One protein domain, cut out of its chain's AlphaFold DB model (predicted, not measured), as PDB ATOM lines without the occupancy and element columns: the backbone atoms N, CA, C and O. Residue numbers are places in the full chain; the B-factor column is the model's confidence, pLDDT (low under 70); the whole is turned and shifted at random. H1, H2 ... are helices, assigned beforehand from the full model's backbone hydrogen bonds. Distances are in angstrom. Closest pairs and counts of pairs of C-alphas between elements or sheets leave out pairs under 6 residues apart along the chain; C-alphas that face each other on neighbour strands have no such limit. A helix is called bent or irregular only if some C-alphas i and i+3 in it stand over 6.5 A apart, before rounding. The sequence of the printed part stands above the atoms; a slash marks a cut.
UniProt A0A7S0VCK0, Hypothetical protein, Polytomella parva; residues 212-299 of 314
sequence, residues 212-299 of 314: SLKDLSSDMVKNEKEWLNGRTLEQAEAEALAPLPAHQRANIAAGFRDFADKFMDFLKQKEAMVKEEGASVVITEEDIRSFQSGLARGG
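AT A GLANCE: This is residues 212 to 299 of the 314 residues of the protein "Hypothetical protein" of Polytomella parva (UniProt A0A7S0VCK0). What shape does the backbone draw? It is an open, loose U: H1 is one arm, short H2 makes the bend, and the long helix H3 is the other arm, with an empty gap between H1 and H3. After H3 the backbone folds back, and H4 crosses the middle of H3 as a slanting strut. What is it made of, and how large is it? The 88 printed residues have four named helices, H1 to H4 in chain order, and no named strand, and the class is all helix. The whole is loose and flat, with a radius of gyration of the C-alphas of 16.6 A and spans of 48 by 34 by 18 A.

IN THESE COORDINATES: Where do the first two helices lie? H1, residues 213 to 227, begins at C-alpha 213 (48.624, -55.533, 23.948) and is 19.5 A long; it is only just irregular, with C-alphas 222 and 225 6.8 A apart. H2 is residues 233 to 241, 12.1 A. And the last two? H3, residues 246 to 277, is 46.9 A long, and H4, residues 285 to 297, is 18.7 A long and ends at C-alpha 297 (36.829, -44.772, 2.369).

HOW THE PARTS SIT: What is near H1? H1 is apart from H3 and H4, and only just apart from H2, 8.5 A at the closest; residues 214 to 223 stand free. How does H3 meet its neighbours? H2 is close to H3 but not clearly touching, at a steep tilt of 46 degrees, opposite ways; the closest C-alphas, of Leu 241 and Arg 249, are 6.3 A apart. H3 and H4 form a helical hairpin and touch at a steep tilt of 45 degrees, opposite ways, H3 with residues 259 to 266 alone and H4 with residues 291 to 295 alone; the closest C-alphas, of Phe 266 and Phe 291, are 7.3 A apart. Are the helix backbones complete? Every O i to N i+4 pair is within hydrogen-bond range in H2, H3 and H4, and 9 of 11 are in H1.

THE WHOLE: How far does it reach? The two C-alphas farthest apart, of Pro 243 and Gly 278, are 49.2 A apart. Is it unbroken and confident? The printed part has no cut and no long link; its mean pLDDT is 84.2, with residues 213, 298 and 299 under 70.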
ATOM      1  N   SER A 212      53.148 -57.171  23.646       72.94
ATOM      2  CA  SER A 212      51.829 -57.647  24.048       72.94
ATOM      3  C   SER A 212      50.901 -56.447  24.227       72.94
ATOM      4  O   SER A 212      51.290 -55.440  24.819       72.94
ATOM      5  N   LEU A 213      49.648 -56.572  23.780       69.62
ATOM      6  CA  LEU A 213      48.624 -55.533  23.948       69.62
ATOM      7  C   LEU A 213      48.469 -55.108  25.423       69.62
ATOM      8  O   LEU A 213      48.178 -53.953  25.710       69.62
ATOM      9  N   LYS A 214      48.697 -56.044  26.358       74.50
ATOM     10  CA  LYS A 214      48.644 -55.791  27.806       74.50
ATOM     11  C   LYS A 214      49.803 -54.933  28.313       74.50
ATOM     12  O   LYS A 214      49.616 -54.169  29.253       74.50
ATOM     13  N   ASP A 215      50.979 -55.070  27.710       78.75
ATOM     14  CA  ASP A 215      52.152 -54.286  28.100       78.75
ATOM     15  C   ASP A 215      52.005 -52.856  27.571       78.75
ATOM     16  O   ASP A 215      52.193 -51.902  28.315       78.75
ATOM     17  N   LEU A 216      51.527 -52.715  26.328       73.75
ATOM     18  CA  LEU A 216      51.172 -51.425  25.730       73.75
ATOM     19  C   LEU A 216      50.099 -50.685  26.535       73.75
ATOM     20  O   LEU A 216      50.267 -49.502  26.820       73.75
ATOM     21  N   SER A 217      49.021 -51.364  26.942       73.69
ATOM     22  CA  SER A 217      47.979 -50.722  27.749       73.69
ATOM     23  C   SER A 217      48.487 -50.342  29.140       73.69
ATOM     24  O   SER A 217      48.170 -49.260  29.630       73.69
ATOM     25  N   SER A 218      49.313 -51.185  29.768       78.38
ATOM     26  CA  SER A 218      49.918 -50.854  31.058       78.38
ATOM     27  C   SER A 218      50.888 -49.677  30.967       78.38
ATOM     28  O   SER A 218      50.955 -48.905  31.922       78.38
ATOM     29  N   ASP A 219      51.656 -49.556  29.886       81.31
ATOM     30  CA  ASP A 219      52.594 -48.448  29.692       81.31
ATOM     31  C   ASP A 219      51.859 -47.142  29.386       81.31
ATOM     32  O   ASP A 219      52.223 -46.104  29.931       81.31
ATOM     33  N   MET A 220      50.772 -47.188  28.606       79.44
ATOM     34  CA  MET A 220      49.918 -46.017  28.387       79.44
ATOM     35  C   MET A 220      49.341 -45.485  29.701       79.44
ATOM     36  O   MET A 220      49.467 -44.297  29.963       79.44
ATOM     37  N   VAL A 221      48.792 -46.352  30.562       81.25
ATOM     38  CA  VAL A 221      48.219 -45.935  31.859       81.25
ATOM     39  C   VAL A 221      49.285 -45.376  32.807       81.25
ATOM     40  O   VAL A 221      49.021 -44.451  33.572       81.25
ATOM     41  N   LYS A 222      50.506 -45.923  32.787       84.31
ATOM     42  CA  LYS A 222      51.606 -45.410  33.621       84.31
ATOM     43  C   LYS A 222      52.088 -44.041  33.155       84.31
ATOM     44  O   LYS A 222      52.309 -43.169  33.991       84.31
ATOM     45  N   ASN A 223      52.224 -43.864  31.844       83.00
ATOM     46  CA  ASN A 223      52.761 -42.639  31.256       83.00
ATOM     47  C   ASN A 223      51.693 -41.557  31.064       83.00
ATOM     48  O   ASN A 223      52.037 -40.408  30.817       83.00
ATOM     49  N   GLU A 224      50.409 -41.887  31.217       80.56
ATOM     50  CA  GLU A 224      49.290 -40.949  31.098       80.56
ATOM     51  C   GLU A 224      49.483 -39.709  31.980       80.56
ATOM     52  O   GLU A 224      49.325 -38.586  31.509       80.56
ATOM     53  N   LYS A 225      49.930 -39.887  33.231       78.81
ATOM     54  CA  LYS A 225      50.210 -38.761  34.135       78.81
ATOM     55  C   LYS A 225      51.346 -37.861  33.652       78.81
ATOM     56  O   LYS A 225      51.278 -36.653  33.865       78.81
ATOM     57  N   GLU A 226      52.378 -38.436  33.036       84.12
ATOM     58  CA  GLU A 226      53.498 -37.672  32.479       84.12
ATOM     59  C   GLU A 226      53.072 -36.936  31.206       84.12
ATOM     60  O   GLU A 226      53.385 -35.762  31.043       84.12
ATOM     61  N   TRP A 227      52.307 -37.584  30.325       81.75
ATOM     62  CA  TRP A 227      51.841 -36.978  29.074       81.75
ATOM     63  C   TRP A 227      50.812 -35.872  29.289       81.75
ATOM     64  O   TRP A 227      50.807 -34.893  28.548       81.75
ATOM     65  N   LEU A 228      49.961 -36.012  30.304       82.62
ATOM     66  CA  LEU A 228      48.945 -35.021  30.644       82.62
ATOM     67  C   LEU A 228      49.456 -33.954  31.626       82.62
ATOM     68  O   LEU A 228      48.668 -33.122  32.069       82.62
ATOM     69  N   ASN A 229      50.749 -33.950  31.984       88.12
ATOM     70  CA  ASN A 229      51.333 -33.024  32.967       88.12
ATOM     71  C   ASN A 229      50.525 -32.965  34.280       88.12
ATOM     72  O   ASN A 229      50.240 -31.893  34.809       88.12
ATOM     73  N   GLY A 230      50.094 -34.127  34.776       87.94
ATOM     74  CA  GLY A 230      49.280 -34.243  35.989       87.94
ATOM     75  C   GLY A 230      47.798 -33.869  35.844       87.94
ATOM     76  O   GLY A 230      47.060 -34.014  36.819       87.94
ATOM     77  N   ARG A 231      47.341 -33.436  34.663       87.19
ATOM     78  CA  ARG A 231      45.922 -33.161  34.377       87.19
ATOM     79  C   ARG A 231      45.164 -34.458  34.103       87.19
ATOM     80  O   ARG A 231      45.758 -35.476  33.745       87.19
ATOM     81  N   THR A 232      43.842 -34.425  34.255       87.12
ATOM     82  CA  THR A 232      42.995 -35.530  33.778       87.12
ATOM     83  C   THR A 232      42.784 -35.429  32.268       87.12
ATOM     84  O   THR A 232      42.956 -34.359  31.675       87.12
ATOM     85  N   LEU A 233      42.405 -36.539  31.631       78.06
ATOM     86  CA  LEU A 233      42.116 -36.565  30.197       78.06
ATOM     87  C   LEU A 233      40.995 -35.571  29.847       78.06
ATOM     88  O   LEU A 233      41.099 -34.841  28.868       78.06
ATOM     89  N   GLU A 234      39.969 -35.487  30.697       84.12
ATOM     90  CA  GLU A 234      38.832 -34.582  30.523       84.12
ATOM     91  C   GLU A 234      39.247 -33.108  30.620       84.12
ATOM     92  O   GLU A 234      38.710 -32.269  29.901       84.12
ATOM     93  N   GLN A 235      40.216 -32.780  31.484       87.69
ATOM     94  CA  GLN A 235      40.757 -31.421  31.584       87.69
ATOM     95  C   GLN A 235      41.553 -31.046  30.333       87.69
ATOM     96  O   GLN A 235      41.356 -29.961  29.789       87.69
ATOM     97  N   ALA A 236      42.415 -31.948  29.857       85.81
ATOM     98  CA  ALA A 236      43.189 -31.728  28.640       85.81
ATOM     99  C   ALA A 236      42.281 -31.599  27.403       85.81
ATOM    100  O   ALA A 236      42.522 -30.751  26.547       85.81
ATOM    101  N   GLU A 237      41.211 -32.398  27.328       85.62
ATOM    102  CA  GLU A 237      40.200 -32.293  26.275       85.62
ATOM    103  C   GLU A 237      39.450 -30.957  26.348       85.62
ATOM    104  O   GLU A 237      39.335 -30.261  25.338       85.62
ATOM    105  N   ALA A 238      38.977 -30.563  27.535       86.94
ATOM    106  CA  ALA A 238      38.257 -29.307  27.719       86.94
ATOM    107  C   ALA A 238      39.110 -28.092  27.330       86.94
ATOM    108  O   ALA A 238      38.615 -27.190  26.658       86.94
ATOM    109  N   GLU A 239      40.391 -28.087  27.695       91.25
ATOM    110  CA  GLU A 239      41.342 -27.028  27.347       91.25
ATOM    111  C   GLU A 239      41.647 -26.993  25.845       91.25
ATOM    112  O   GLU A 239      41.615 -25.923  25.237       91.25
ATOM    113  N   ALA A 240      41.871 -28.152  25.217       87.25
ATOM    114  CA  ALA A 240      42.128 -28.239  23.780       87.25
ATOM    115  C   ALA A 240      40.914 -27.814  22.935       87.25
ATOM    116  O   ALA A 240      41.076 -27.261  21.845       87.25
ATOM    117  N   LEU A 241      39.697 -28.063  23.427       90.00
ATOM    118  CA  LEU A 241      38.451 -27.710  22.747       90.00
ATOM    119  C   LEU A 241      37.929 -26.313  23.112       90.00
ATOM    120  O   LEU A 241      37.106 -25.775  22.370       90.00
ATOM    121  N   ALA A 242      38.391 -25.707  24.210       94.69
ATOM    122  CA  ALA A 242      37.968 -24.382  24.667       94.69
ATOM    123  C   ALA A 242      37.985 -23.289  23.578       94.69
ATOM    124  O   ALA A 242      36.985 -22.572  23.489       94.69
ATOM    125  N   PRO A 243      39.023 -23.162  22.720       95.25
ATOM    126  CA  PRO A 243      39.067 -22.099  21.714       95.25
ATOM    127  C   PRO A 243      38.151 -22.351  20.508       95.25
ATOM    128  O   PRO A 243      37.988 -21.467  19.671       95.25
ATOM    129  N   LEU A 244      37.575 -23.549  20.377       90.25
ATOM    130  CA  LEU A 244      36.778 -23.914  19.210       90.25
ATOM    131  C   LEU A 244      35.294 -23.551  19.402       90.25
ATOM    132  O   LEU A 244      34.731 -23.801  20.476       90.25
ATOM    133  N   PRO A 245      34.616 -23.051  18.349       91.81
ATOM    134  CA  PRO A 245      33.170 -22.864  18.346       91.81
ATOM    135  C   PRO A 245      32.411 -24.150  18.688       91.81
ATOM    136  O   PRO A 245      32.849 -25.262  18.375       91.81
ATOM    137  N   ALA A 246      31.221 -24.013  19.281       84.81
ATOM    138  CA  ALA A 246      30.423 -25.150  19.742       84.81
ATOM    139  C   ALA A 246      30.137 -26.186  18.636       84.81
ATOM    140  O   ALA A 246      30.217 -27.389  18.892       84.81
ATOM    141  N   HIS A 247      29.877 -25.738  17.402       80.19
ATOM    142  CA  HIS A 247      29.640 -26.630  16.264       80.19
ATOM    143  C   HIS A 247      30.890 -27.449  15.892       80.19
ATOM    144  O   HIS A 247      30.788 -28.634  15.578       80.19
ATOM    145  N   GLN A 248      32.088 -26.860  15.984       83.00
ATOM    146  CA  GLN A 248      33.343 -27.559  15.695       83.00
ATOM    147  C   GLN A 248      33.647 -28.598  16.770       83.00
ATOM    148  O   GLN A 248      33.998 -29.728  16.439       83.00
ATOM    149  N   ARG A 249      33.423 -28.261  18.047       89.25
ATOM    150  CA  ARG A 249      33.530 -29.224  19.154       89.25
ATOM    151  C   ARG A 249      32.601 -30.420  18.955       89.25
ATOM    152  O   ARG A 249      33.036 -31.558  19.101       89.25
ATOM    153  N   ALA A 250      31.346 -30.171  18.569       79.69
ATOM    154  CA  ALA A 250      30.378 -31.229  18.286       79.69
ATOM    155  C   ALA A 250      30.824 -32.128  17.120       79.69
ATOM    156  O   ALA A 250      30.747 -33.353  17.225       79.69
ATOM    157  N   ASN A 251      31.352 -31.540  16.042       78.44
ATOM    158  CA  ASN A 251      31.871 -32.286  14.895       78.44
ATOM    159  C   ASN A 251      33.107 -33.124  15.253       78.44
ATOM    160  O   ASN A 251      33.217 -34.270  14.817       78.44
ATOM    161  N   ILE A 252      34.018 -32.585  16.069       85.31
ATOM    162  CA  ILE A 252      35.194 -33.314  16.558       85.31
ATOM    163  C   ILE A 252      34.757 -34.488  17.438       85.31
ATOM    164  O   ILE A 252      35.186 -35.614  17.197       85.31
ATOM    165  N   ALA A 253      33.853 -34.261  18.394       82.25
ATOM    166  CA  ALA A 253      33.326 -35.314  19.258       82.25
ATOM    167  C   ALA A 253      32.618 -36.422  18.457       82.25
ATOM    168  O   ALA A 253      32.825 -37.610  18.715       82.25
ATOM    169  N   ALA A 254      31.827 -36.052  17.443       80.00
ATOM    170  CA  ALA A 254      31.203 -37.007  16.531       80.00
ATOM    171  C   ALA A 254      32.252 -37.808  15.739       80.00
ATOM    172  O   ALA A 254      32.168 -39.033  15.678       80.00
ATOM    173  N   GLY A 255      33.280 -37.143  15.207       84.94
ATOM    174  CA  GLY A 255      34.374 -37.793  14.482       84.94
ATOM    175  C   GLY A 255      35.178 -38.768  15.347       84.94
ATOM    176  O   GLY A 255      35.488 -39.873  14.902       84.94
ATOM    177  N   PHE A 256      35.469 -38.402  16.599       87.06
ATOM    178  CA  PHE A 256      36.126 -39.293  17.558       87.06
ATOM    179  C   PHE A 256      35.267 -40.505  17.900       87.06
ATOM    180  O   PHE A 256      35.788 -41.618  17.960       87.06
ATOM    181  N   ARG A 257      33.957 -40.318  18.083       82.50
ATOM    182  CA  ARG A 257      33.028 -41.422  18.334       82.50
ATOM    183  C   ARG A 257      32.972 -42.389  17.155       82.50
ATOM    184  O   ARG A 257      33.144 -43.589  17.352       82.50
ATOM    185  N   ASP A 258      32.830 -41.868  15.941       83.19
ATOM    186  CA  ASP A 258      32.838 -42.672  14.718       83.19
ATOM    187  C   ASP A 258      34.157 -43.438  14.549       83.19
ATOM    188  O   ASP A 258      34.165 -44.602  14.138       83.19
ATOM    189  N   PHE A 259      35.288 -42.800  14.863       89.44
ATOM    190  CA  PHE A 259      36.594 -43.455  14.865       89.44
ATOM    191  C   PHE A 259      36.659 -44.575  15.908       89.44
ATOM    192  O   PHE A 259      37.081 -45.684  15.575       89.44
ATOM    193  N   ALA A 260      36.232 -44.308  17.143       87.19
ATOM    194  CA  ALA A 260      36.259 -45.269  18.239       87.19
ATOM    195  C   ALA A 260      35.385 -46.492  17.937       87.19
ATOM    196  O   ALA A 260      35.842 -47.623  18.106       87.19
ATOM    197  N   ASP A 261      34.175 -46.285  17.414       83.69
ATOM    198  CA  ASP A 261      33.266 -47.365  17.025       83.69
ATOM    199  C   ASP A 261      33.891 -48.238  15.923       83.69
ATOM    200  O   ASP A 261      33.982 -49.461  16.067       83.69
ATOM    201  N   LYS A 262      34.441 -47.618  14.866       88.12
ATOM    202  CA  LYS A 262      35.137 -48.339  13.785       88.12
ATOM    203  C   LYS A 262      36.375 -49.086  14.284       88.12
ATOM    204  O   LYS A 262      36.642 -50.200  13.831       88.12
ATOM    205  N   PHE A 263      37.136 -48.493  15.200       90.50
ATOM    206  CA  PHE A 263      38.314 -49.125  15.788       90.50
ATOM    207  C   PHE A 263      37.932 -50.342  16.636       90.50
ATOM    208  O   PHE A 263      38.534 -51.407  16.502       90.50
ATOM    209  N   MET A 264      36.885 -50.227  17.455       88.94
ATOM    210  CA  MET A 264      36.376 -51.340  18.256       88.94
ATOM    211  C   MET A 264      35.847 -52.479  17.384       88.94
ATOM    212  O   MET A 264      36.097 -53.646  17.688       88.94
ATOM    213  N   ASP A 265      35.154 -52.172  16.290       86.94
ATOM    214  CA  ASP A 265      34.679 -53.192  15.356       86.94
ATOM    215  C   ASP A 265      35.830 -53.882  14.614       86.94
ATOM    216  O   ASP A 265      35.819 -55.108  14.472       86.94
ATOM    217  N   PHE A 266      36.876 -53.138  14.246       91.25
ATOM    218  CA  PHE A 266      38.117 -53.707  13.722       91.25
ATOM    219  C   PHE A 266      38.775 -54.676  14.722       91.25
ATOM    220  O   PHE A 266      39.144 -55.792  14.347       91.25
ATOM    221  N   LEU A 267      38.866 -54.306  16.006       88.31
ATOM    222  CA  LEU A 267      39.423 -55.185  17.041       88.31
ATOM    223  C   LEU A 267      38.585 -56.456  17.237       88.31
ATOM    224  O   LEU A 267      39.150 -57.548  17.310       88.31
ATOM    225  N   LYS A 268      37.250 -56.347  17.262       87.62
ATOM    226  CA  LYS A 268      36.349 -57.513  17.344       87.62
ATOM    227  C   LYS A 268      36.506 -58.435  16.138       87.62
ATOM    228  O   LYS A 268      36.523 -59.654  16.300       87.62
ATOM    229  N   GLN A 269      36.634 -57.871  14.935       89.06
ATOM    230  CA  GLN A 269      36.850 -58.648  13.715       89.06
ATOM    231  C   GLN A 269      38.166 -59.429  13.794       89.06
ATOM    232  O   GLN A 269      38.194 -60.619  13.486       89.06
ATOM    233  N   LYS A 270      39.240 -58.793  14.277       88.12
ATOM    234  CA  LYS A 270      40.528 -59.464  14.497       88.12
ATOM    235  C   LYS A 270      40.452 -60.551  15.560       88.12
ATOM    236  O   LYS A 270      40.983 -61.637  15.348       88.12
ATOM    237  N   GLU A 271      39.760 -60.304  16.667       87.12
ATOM    238  CA  GLU A 271      39.544 -61.322  17.697       87.12
ATOM    239  C   GLU A 271      38.767 -62.534  17.148       87.12
ATOM    240  O   GLU A 271      39.100 -63.675  17.469       87.12
ATOM    241  N   ALA A 272      37.761 -62.305  16.296       87.50
ATOM    242  CA  ALA A 272      36.979 -63.367  15.671       87.50
ATOM    243  C   ALA A 272      37.829 -64.246  14.739       87.50
ATOM    244  O   ALA A 272      37.802 -65.466  14.884       87.50
ATOM    245  N   MET A 273      38.643 -63.644  13.862       86.12
ATOM    246  CA  MET A 273      39.551 -64.390  12.972       86.12
ATOM    247  C   MET A 273      40.524 -65.266  13.769       86.12
ATOM    248  O   MET A 273      40.767 -66.425  13.445       86.12
ATOM    249  N   VAL A 274      41.035 -64.734  14.876       87.56
ATOM    250  CA  VAL A 274      41.995 -65.444  15.720       87.56
ATOM    251  C   VAL A 274      41.354 -66.621  16.462       87.56
ATOM    252  O   VAL A 274      41.993 -67.662  16.622       87.56
ATOM    253  N   LYS A 275      40.085 -66.501  16.881       86.81
ATOM    254  CA  LYS A 275      39.329 -67.619  17.475       86.81
ATOM    255  C   LYS A 275      39.128 -68.774  16.494       86.81
ATOM    256  O   LYS A 275      39.100 -69.919  16.937       86.81
ATOM    257  N   GLU A 276      39.000 -68.490  15.200       88.56
ATOM    258  CA  GLU A 276      38.857 -69.514  14.159       88.56
ATOM    259  C   GLU A 276      40.188 -70.214  13.848       88.56
ATOM    260  O   GLU A 276      40.220 -71.434  13.687       88.56
ATOM    261  N   GLU A 277      41.295 -69.469  13.824       88.00
ATOM    262  CA  GLU A 277      42.627 -69.997  13.492       88.00
ATOM    263  C   GLU A 277      43.372 -70.608  14.696       88.00
ATOM    264  O   GLU A 277      44.376 -71.302  14.524       88.00
ATOM    265  N   GLY A 278      42.902 -70.365  15.926       88.25
ATOM    266  CA  GLY A 278      43.543 -70.841  17.160       88.25
ATOM    267  C   GLY A 278      44.890 -70.170  17.464       88.25
ATOM    268  O   GLY A 278      45.665 -70.683  18.275       88.25
ATOM    269  N   ALA A 279      45.188 -69.047  16.809       82.44
ATOM    270  CA  ALA A 279      46.419 -68.286  16.990       82.44
ATOM    271  C   ALA A 279      46.311 -67.286  18.162       82.44
ATOM    272  O   ALA A 279      45.268 -67.132  18.792       82.44
ATOM    273  N   SER A 280      47.401 -66.590  18.490       81.00
ATOM    274  CA  SER A 280      47.365 -65.410  19.367       81.00
ATOM    275  C   SER A 280      47.088 -64.151  18.542       81.00
ATOM    276  O   SER A 280      47.666 -64.010  17.465       81.00
ATOM    277  N   VAL A 281      46.275 -63.215  19.047       79.69
ATOM    278  CA  VAL A 281      45.990 -61.948  18.349       79.69
ATOM    279  C   VAL A 281      47.274 -61.125  18.255       79.69
ATOM    280  O   VAL A 281      47.749 -60.593  19.258       79.69
ATOM    281  N   VAL A 282      47.833 -61.016  17.052       86.00
ATOM    282  CA  VAL A 282      48.940 -60.109  16.742       86.00
ATOM    283  C   VAL A 282      48.417 -59.090  15.741       86.00
ATOM    284  O   VAL A 282      48.036 -59.456  14.634       86.00
ATOM    285  N   ILE A 283      48.370 -57.820  16.147       86.06
ATOM    286  CA  ILE A 283      48.048 -56.713  15.242       86.06
ATOM    287  C   ILE A 283      49.334 -56.345  14.508       86.06
ATOM    288  O   ILE A 283      50.326 -55.967  15.134       86.06
ATOM    289  N   THR A 284      49.328 -56.483  13.187       88.00
ATOM    290  CA  THR A 284      50.474 -56.174  12.328       88.00
ATOM    291  C   THR A 284      50.390 -54.757  11.764       88.00
ATOM    292  O   THR A 284      49.346 -54.105  11.794       88.00
ATOM    293  N   GLU A 285      51.497 -54.267  11.205       84.94
ATOM    294  CA  GLU A 285      51.525 -52.968  10.522       84.94
ATOM    295  C   GLU A 285      50.574 -52.928   9.311       84.94
ATOM    296  O   GLU A 285      49.958 -51.901   9.029       84.94
ATOM    297  N   GLU A 286      50.409 -54.055   8.616       87.50
ATOM    298  CA  GLU A 286      49.483 -54.183   7.490       87.50
ATOM    299  C   GLU A 286      48.026 -54.018   7.937       87.50
ATOM    300  O   GLU A 286      47.246 -53.335   7.272       87.50
ATOM    301  N   ASP A 287      47.684 -54.539   9.115       88.38
ATOM    302  CA  ASP A 287      46.350 -54.385   9.689       88.38
ATOM    303  C   ASP A 287      46.036 -52.921  10.011       88.38
ATOM    304  O   ASP A 287      44.929 -52.451   9.746       88.38
ATOM    305  N   ILE A 288      47.027 -52.182  10.520       88.69
ATOM    306  CA  ILE A 288      46.906 -50.746  10.791       88.69
ATOM    307  C   ILE A 288      46.702 -49.975   9.482       88.69
ATOM    308  O   ILE A 288      45.797 -49.144   9.401       88.69
ATOM    309  N   ARG A 289      47.479 -50.271   8.429       85.06
ATOM    310  CA  ARG A 289      47.298 -49.630   7.111       85.06
ATOM    311  C   ARG A 289      45.936 -49.954   6.500       85.06
ATOM    312  O   ARG A 289      45.306 -49.074   5.911       85.06
ATOM    313  N   SER A 290      45.465 -51.191   6.652       87.75
ATOM    314  CA  SER A 290      44.137 -51.605   6.196       87.75
ATOM    315  C   SER A 290      43.039 -50.847   6.943       87.75
ATOM    316  O   SER A 290      42.103 -50.346   6.318       87.75
ATOM    317  N   PHE A 291      43.166 -50.701   8.265       91.69
ATOM    318  CA  PHE A 291      42.235 -49.920   9.077       91.69
ATOM    319  C   PHE A 291      42.214 -48.439   8.664       91.69
ATOM    320  O   PHE A 291      41.144 -47.889   8.403       91.69
ATOM    321  N   GLN A 292      43.384 -47.812   8.503       89.62
ATOM    322  CA  GLN A 292      43.510 -46.424   8.034       89.62
ATOM    323  C   GLN A 292      42.890 -46.219   6.643       89.62
ATOM    324  O   GLN A 292      42.158 -45.255   6.418       89.62
ATOM    325  N   SER A 293      43.122 -47.158   5.722       88.00
ATOM    326  CA  SER A 293      42.526 -47.128   4.381       88.00
ATOM    327  C   SER A 293      40.999 -47.277   4.431       88.00
ATOM    328  O   SER A 293      40.281 -46.636   3.662       88.00
ATOM    329  N   GLY A 294      40.486 -48.094   5.357       84.94
ATOM    330  CA  GLY A 294      39.052 -48.249   5.610       84.94
ATOM    331  C   GLY A 294      38.401 -46.984   6.175       84.94
ATOM    332  O   GLY A 294      37.301 -46.623   5.754       84.94
ATOM    333  N   LEU A 295      39.092 -46.268   7.069       84.69
ATOM    334  CA  LEU A 295      38.625 -44.986   7.608       84.69
ATOM    335  C   LEU A 295      38.464 -43.931   6.511       84.69
ATOM    336  O   LEU A 295      37.419 -43.284   6.457       84.69
ATOM    337  N   ALA A 296      39.448 -43.815   5.612       79.00
ATOM    338  CA  ALA A 296      39.419 -42.853   4.509       79.00
ATOM    339  C   ALA A 296      38.257 -43.110   3.532       79.00
ATOM    340  O   ALA A 296      37.603 -42.175   3.079       79.00
ATOM    341  N   ARG A 297      37.947 -44.383   3.251       77.19
ATOM    342  CA  ARG A 297      36.829 -44.772   2.369       77.19
ATOM    343  C   ARG A 297      35.457 -44.636   3.029       77.19
ATOM    344  O   ARG A 297      34.452 -44.506   2.338       77.19
ATOM    345  N   GLY A 298      35.402 -44.689   4.359       64.25
ATOM    346  CA  GLY A 298      34.177 -44.556   5.145       64.25
ATOM    347  C   GLY A 298      33.786 -43.110   5.466       64.25
ATOM    348  O   GLY A 298      32.915 -42.916   6.317       64.25
ATOM    349  N   GLY A 299      34.442 -42.118   4.853       49.72
ATOM    350  CA  GLY A 299      34.126 -40.701   4.998       49.72
ATOM    351  C   GLY A 299      32.745 -40.388   4.430       49.72
ATOM    352  O   GLY A 299      32.582 -40.238   3.227       49.72
TER     353      GLY A 299